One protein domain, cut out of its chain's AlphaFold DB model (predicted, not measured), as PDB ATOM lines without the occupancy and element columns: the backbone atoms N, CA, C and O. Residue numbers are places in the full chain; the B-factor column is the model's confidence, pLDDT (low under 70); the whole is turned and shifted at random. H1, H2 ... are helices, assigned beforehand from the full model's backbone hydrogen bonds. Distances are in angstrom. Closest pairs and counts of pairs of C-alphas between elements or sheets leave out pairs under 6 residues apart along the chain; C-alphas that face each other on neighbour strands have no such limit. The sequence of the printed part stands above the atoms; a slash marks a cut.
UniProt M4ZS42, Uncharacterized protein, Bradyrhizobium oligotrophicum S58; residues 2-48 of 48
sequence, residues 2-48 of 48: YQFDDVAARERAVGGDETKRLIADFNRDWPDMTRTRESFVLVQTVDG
ATOM      1  N   TYR A   2     -89.936  -2.171-129.671       76.12
ATOM      2  CA  TYR A   2     -88.835  -2.623-130.529       76.12
ATOM      3  C   TYR A   2     -89.359  -3.682-131.492       76.12
ATOM      4  O   TYR A   2     -89.915  -4.686-131.045       76.12
ATOM      5  N   GLN A   3     -89.187  -3.446-132.789       80.69
ATOM      6  CA  GLN A   3     -89.520  -4.396-133.842       80.69
ATOM      7  C   GLN A   3     -88.228  -4.912-134.468       80.69
ATOM      8  O   GLN A   3     -87.271  -4.161-134.650       80.69
ATOM      9  N   PHE A   4     -88.210  -6.203-134.764       84.56
ATOM     10  CA  PHE A   4     -87.117  -6.868-135.457       84.56
ATOM     11  C   PHE A   4     -87.673  -7.469-136.740       84.56
ATOM     12  O   PHE A   4     -88.846  -7.839-136.765       84.56
ATOM     13  N   ASP A   5     -86.822  -7.568-137.758       85.25
ATOM     14  CA  ASP A   5     -87.170  -8.142-139.063       85.25
ATOM     15  C   ASP A   5     -87.672  -9.588-138.914       85.25
ATOM     16  O   ASP A   5     -88.740  -9.943-139.397       85.25
ATOM     17  N   ASP A   6     -86.957 -10.375-138.101       84.06
ATOM     18  CA  ASP A   6     -87.267 -11.772-137.811       84.06
ATOM     19  C   ASP A   6     -86.896 -12.161-136.377       84.06
ATOM     20  O   ASP A   6     -86.103 -11.500-135.690       84.06
ATOM     21  N   VAL A   7     -87.395 -13.323-135.943       82.25
ATOM     22  CA  VAL A   7     -87.048 -13.935-134.649       82.25
ATOM     23  C   VAL A   7     -85.533 -14.109-134.506       82.25
ATOM     24  O   VAL A   7     -84.981 -13.777-133.462       82.25
ATOM     25  N   ALA A   8     -84.831 -14.509-135.568       86.25
ATOM     26  CA  ALA A   8     -83.381 -14.685-135.523       86.25
ATOM     27  C   ALA A   8     -82.615 -13.355-135.350       86.25
ATOM     28  O   ALA A   8     -81.537 -13.329-134.751       86.25
ATOM     29  N   ALA A   9     -83.138 -12.237-135.868       84.94
ATOM     30  CA  ALA A   9     -82.560 -10.908-135.649       84.94
ATOM     31  C   ALA A   9     -82.791 -10.449-134.203       84.94
ATOM     32  O   ALA A   9     -81.874  -9.949-133.545       84.94
ATOM     33  N   ARG A  10     -83.988 -10.717-133.673       85.56
ATOM     34  CA  ARG A  10     -84.309 -10.493-132.264       85.56
ATOM     35  C   ARG A  10     -83.399 -11.295-131.342       85.56
ATOM     36  O   ARG A  10     -82.861 -10.728-130.399       85.56
ATOM     37  N   GLU A  11     -83.213 -12.585-131.602       84.50
ATOM     38  CA  GLU A  11     -82.358 -13.455-130.791       84.50
ATOM     39  C   GLU A  11     -80.903 -12.996-130.789       84.50
ATOM     40  O   GLU A  11     -80.277 -12.999-129.734       84.50
ATOM     41  N   ARG A  12     -80.374 -12.510-131.917       86.19
ATOM     42  CA  ARG A  12     -79.032 -11.907-131.946       86.19
ATOM     43  C   ARG A  12     -78.952 -10.633-131.107       86.19
ATOM     44  O   ARG A  12     -78.004 -10.471-130.345       86.19
ATOM     45  N   ALA A  13     -79.958  -9.765-131.195       83.69
ATOM     46  CA  ALA A  13     -79.992  -8.522-130.427       83.69
ATOM     47  C   ALA A  13     -80.129  -8.765-128.912       83.69
ATOM     48  O   ALA A  13     -79.453  -8.125-128.107       83.69
ATOM     49  N   VAL A  14     -80.978  -9.712-128.498       83.19
ATOM     50  CA  VAL A  14     -81.225  -9.990-127.069       83.19
ATOM     51  C   VAL A  14     -80.332 -11.087-126.483       83.19
ATOM     52  O   VAL A  14     -80.318 -11.268-125.270       83.19
ATOM     53  N   GLY A  15     -79.628 -11.844-127.321       82.19
ATOM     54  CA  GLY A  15     -78.775 -12.971-126.932       82.19
ATOM     55  C   GLY A  15     -77.281 -12.645-126.880       82.19
ATOM     56  O   GLY A  15     -76.498 -13.507-126.474       82.19
ATOM     57  N   GLY A  16     -76.883 -11.430-127.267       87.00
ATOM     58  CA  GLY A  16     -75.500 -10.961-127.171       87.00
ATOM     59  C   GLY A  16     -74.987 -10.873-125.728       87.00
ATOM     60  O   GLY A  16     -75.766 -10.755-124.777       87.00
ATOM     61  N   ASP A  17     -73.662 -10.919-125.568       89.25
ATOM     62  CA  ASP A  17     -72.992 -10.911-124.259       89.25
ATOM     63  C   ASP A  17     -73.307  -9.667-123.417       89.25
ATOM     64  O   ASP A  17     -73.484  -9.777-122.205       89.25
ATOM     65  N   GLU A  18     -73.489  -8.510-124.055       87.25
ATOM     66  CA  GLU A  18     -73.914  -7.275-123.382       87.25
ATOM     67  C   GLU A  18     -75.301  -7.435-122.734       87.25
ATOM     68  O   GLU A  18     -75.496  -7.146-121.554       87.25
ATOM     69  N   THR A  19     -76.272  -7.990-123.468       87.25
ATOM     70  CA  THR A  19     -77.624  -8.213-122.940       87.25
ATOM     71  C   THR A  19     -77.614  -9.227-121.797       87.25
ATOM     72  O   THR A  19     -78.323  -9.045-120.806       87.25
ATOM     73  N   LYS A  20     -76.782 -10.272-121.882       87.50
ATOM     74  CA  LYS A  20     -76.595 -11.230-120.779       87.50
ATOM     75  C   LYS A  20     -76.007 -10.559-119.540       87.50
ATOM     76  O   LYS A  20     -76.466 -10.841-118.436       87.50
ATOM     77  N   ARG A  21     -75.042  -9.652-119.713       91.94
ATOM     78  CA  ARG A  21     -74.445  -8.889-118.611       91.94
ATOM     79  C   ARG A  21     -75.476  -8.005-117.916       91.94
ATOM     80  O   ARG A  21     -75.544  -8.022-116.693       91.94
ATOM     81  N   LEU A  22     -76.330  -7.325-118.679       89.62
ATOM     82  CA  LEU A  22     -77.434  -6.525-118.135       89.62
ATOM     83  C   LEU A  22     -78.466  -7.384-117.390       89.62
ATOM     84  O   LEU A  22     -78.981  -6.969-116.357       89.62
ATOM     85  N   ILE A  23     -78.765  -8.593-117.882       87.12
ATOM     86  CA  ILE A  23     -79.654  -9.540-117.184       87.12
ATOM     87  C   ILE A  23     -79.033  -9.996-115.858       87.12
ATOM     88  O   ILE A  23     -79.730 -10.061-114.849       87.12
ATOM     89  N   ALA A  24     -77.736 -10.309-115.851       90.50
ATOM     90  CA  ALA A  24     -77.029 -10.718-114.643       90.50
ATOM     91  C   ALA A  24     -76.978  -9.594-113.598       90.50
ATOM     92  O   ALA A  24     -77.205  -9.850-112.420       90.50
ATOM     93  N   ASP A  25     -76.723  -8.360-114.035       92.69
ATOM     94  CA  ASP A  25     -76.726  -7.170-113.180       92.69
ATOM     95  C   ASP A  25     -78.117  -6.930-112.575       92.69
ATOM     96  O   ASP A  25     -78.262  -6.837-111.362       92.69
ATOM     97  N   PHE A  26     -79.161  -7.000-113.404       89.19
ATOM     98  CA  PHE A  26     -80.545  -6.886-112.949       89.19
ATOM     99  C   PHE A  26     -80.910  -7.936-111.889       89.19
ATOM    100  O   PHE A  26     -81.483  -7.597-110.858       89.19
ATOM    101  N   ASN A  27     -80.558  -9.205-112.116       89.38
ATOM    102  CA  ASN A  27     -80.845 -10.283-111.166       89.38
ATOM    103  C   ASN A  27     -80.049 -10.144-109.858       89.38
ATOM    104  O   ASN A  27     -80.499 -10.623-108.820       89.38
ATOM    105  N   ARG A  28     -78.860  -9.528-109.903       91.12
ATOM    106  CA  ARG A  28     -78.039  -9.263-108.717       91.12
ATOM    107  C   ARG A  28     -78.652  -8.156-107.864       91.12
ATOM    108  O   ARG A  28     -78.711  -8.303-106.649       91.12
ATOM    109  N   ASP A  29     -79.064  -7.061-108.494       94.12
ATOM    110  CA  ASP A  29     -79.588  -5.888-107.793       94.12
ATOM    111  C   ASP A  29     -81.044  -6.072-107.338       94.12
ATOM    112  O   ASP A  29     -81.446  -5.506-106.321       94.12
ATOM    113  N   TRP A  30     -81.818  -6.918-108.026       88.75
ATOM    114  CA  TRP A  30     -83.215  -7.202-107.685       88.75
ATOM    115  C   TRP A  30     -83.534  -8.705-107.680       88.75
ATOM    116  O   TRP A  30     -84.275  -9.181-108.544       88.75
ATOM    117  N   PRO A  31     -83.028  -9.466-106.691       87.31
ATOM    118  CA  PRO A  31     -83.210 -10.918-106.635       87.31
ATOM    119  C   PRO A  31     -84.673 -11.347-106.430       87.31
ATOM    120  O   PRO A  31     -85.069 -12.410-106.901       87.31
ATOM    121  N   ASP A  32     -85.486 -10.515-105.775       92.06
ATOM    122  CA  ASP A  32     -86.904 -10.794-105.507       92.06
ATOM    123  C   ASP A  32     -87.848 -10.355-106.643       92.06
ATOM    124  O   ASP A  32     -89.053 -10.613-106.589       92.06
ATOM    125  N   MET A  33     -87.343  -9.681-107.684       86.62
ATOM    126  CA  MET A  33     -88.174  -9.251-108.810       86.62
ATOM    127  C   MET A  33     -88.188 -10.296-109.923       86.62
ATOM    128  O   MET A  33     -87.221 -10.476-110.664       86.62
ATOM    129  N   THR A  34     -89.347 -10.923-110.126       78.31
ATOM    130  CA  THR A  34     -89.570 -11.785-111.289       78.31
ATOM    131  C   THR A  34     -89.562 -10.955-112.567       78.31
ATOM    132  O   THR A  34     -90.474 -10.170-112.832       78.31
ATOM    133  N   ARG A  35     -88.539 -11.154-113.401       80.50
ATOM    134  CA  ARG A  35     -88.418 -10.443-114.673       80.50
ATOM    135  C   ARG A  35     -89.407 -10.995-115.698       80.50
ATOM    136  O   ARG A  35     -89.219 -12.083-116.239       80.50
ATOM    137  N   THR A  36     -90.430 -10.221-116.028       76.62
ATOM    138  CA  THR A  36     -91.350 -10.531-117.125       76.62
ATOM    139  C   THR A  36     -90.825  -9.952-118.438       76.62
ATOM    140  O   THR A  36     -90.419  -8.794-118.524       76.62
ATOM    141  N   ARG A  37     -90.785 -10.776-119.493       75.88
ATOM    142  CA  ARG A  37     -90.480 -10.331-120.861       75.88
ATOM    143  C   ARG A  37     -91.529 -10.872-121.812       75.88
ATOM    144  O   ARG A  37     -91.503 -12.052-122.158       75.88
ATOM    145  N   GLU A  38     -92.384  -9.986-122.294       76.25
ATOM    146  CA  GLU A  38     -93.373 -10.336-123.304       76.25
ATOM    147  C   GLU A  38     -92.762 -10.325-124.710       76.25
ATOM    148  O   GLU A  38     -91.836  -9.574-125.032       76.25
ATOM    149  N   SER A  39     -93.229 -11.261-125.528       71.81
ATOM    150  CA  SER A  39     -92.695 -11.581-126.846       71.81
ATOM    151  C   SER A  39     -93.864 -11.784-127.786       71.81
ATOM    152  O   SER A  39     -94.556 -12.789-127.670       71.81
ATOM    153  N   PHE A  40     -94.069 -10.863-128.716       76.50
ATOM    154  CA  PHE A  40     -95.141 -10.976-129.697       76.50
ATOM    155  C   PHE A  40     -94.530 -11.216-131.074       76.50
ATOM    156  O   PHE A  40     -93.563 -10.547-131.447       76.50
ATOM    157  N   VAL A  41     -95.067 -12.188-131.808       78.31
ATOM    158  CA  VAL A  41     -94.769 -12.363-133.231       78.31
ATOM    159  C   VAL A  41     -95.779 -11.516-133.986       78.31
ATOM    160  O   VAL A  41     -96.984 -11.727-133.853       78.31
ATOM    161  N   LEU A  42     -95.296 -10.530-134.737       75.62
ATOM    162  CA  LEU A  42     -96.164  -9.725-135.581       75.62
ATOM    163  C   LEU A  42     -96.561 -10.560-136.804       75.62
ATOM    164  O   LEU A  42     -95.741 -10.786-137.689       75.62
ATOM    165  N   VAL A  43     -97.814 -11.008-136.855       73.19
ATOM    166  CA  VAL A  43     -98.405 -11.591-138.065       73.19
ATOM    167  C   VAL A  43     -99.136 -10.467-138.789       73.19
ATOM    168  O   VAL A  43    -100.184 -10.012-138.341       73.19
ATOM    169  N   GLN A  44     -98.548  -9.971-139.876       67.56
ATOM    170  CA  GLN A  44     -99.202  -8.999-140.748       67.56
ATOM    171  C   GLN A  44    -100.066  -9.770-141.748       67.56
ATOM    172  O   GLN A  44     -99.540 -10.386-142.673       67.56
ATOM    173  N   THR A  45    -101.385  -9.766-141.557       58.50
ATOM    174  CA  THR A  45    -102.318 -10.214-142.596       58.50
ATOM    175  C   THR A  45    -102.449  -9.075-143.601       58.50
ATOM    176  O   THR A  45    -103.035  -8.042-143.287       58.50
ATOM    177  N   VAL A  46    -101.853  -9.226-144.783       70.62
ATOM    178  CA  VAL A  46    -102.143  -8.339-145.914       70.62
ATOM    179  C   VAL A  46    -103.544  -8.687-146.418       70.62
ATOM    180  O   VAL A  46    -103.741  -9.740-147.017       70.62
ATOM    181  N   ASP A  47    -104.528  -7.850-146.099       63.16
ATOM    182  CA  ASP A  47    -105.824  -7.887-146.782       63.16
ATOM    183  C   ASP A  47    -105.591  -7.296-148.179       63.16
ATOM    184  O   ASP A  47    -105.099  -6.169-148.300       63.16
ATOM    185  N   GLY A  48    -105.772  -8.132-149.202       58.25
ATOM    186  CA  GLY A  48    -105.518  -7.807-150.607       58.25
ATOM    187  C   GLY A  48    -106.698  -7.134-151.286       58.25
ATOM    188  O   GLY A  48    -107.848  -7.420-150.888       58.25
TER     189      GLY A  48
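This is residues 2 to 48 of the 48 residues of an uncharacterized protein of Bradyrhizobium oligotrophicum S58 (UniProt M4ZS42). Two short helices, H1 and H2, meet at an open corner. After H2 the chain folds back as a long, stretched tail, residues 30 to 48, which runs past both helices and leaves a loose U with an empty middle; residues 43 to 48 of the tail stick out at its far end. The printed part has 47 residues with two named helices, H1 then H2, and no named strand; its class is all helix, though only 22 of the 47 residues are in named elements. The whole is extended, with a radius of gyration of the C-alphas of 14.8 A and spans of 50 by 22 by 12 A, the tail making much of the length.

H1, residues 7 to 15, comes first, and a tight link of one residue, Gly 16, joins it to H2, residues 17 to 29. The two helices are close but not clearly touching, with 2 pairs of C-alphas within 8 A; the closest C-alphas, those of Ala 13 and Thr 19, are 7.9 A apart. Their lines stand at a steep tilt of 55 degrees and run the same way. In both H1 and H2 every O i to N i+4 pair is within hydrogen-bond range.

H1 begins at C-alpha 7 at (-87.048, -13.935, -134.649) and measures 11.4 A from first to last C-alpha. H2, the longest helix with 13 residues, measures 18.4 A and ends at C-alpha 29 at (-79.588, -5.888, -107.793). Residues 30 to 48 hold no named element, and the last C-alpha, that of Gly 48, is at (-105.518, -7.807, -150.607).

The two C-alphas farthest apart, those of Arg 28 and Gly 48, are 50.1 A apart. Residues 14 to 22, of which 17 to 22 belong to H2, stand free, as do residues 28 to 34 and 43 to 48. The printed part has no cut. The mean pLDDT of the printed part is 82.1, and the model's confidence is under 70 at residues 44 to 45 and 47 to 48.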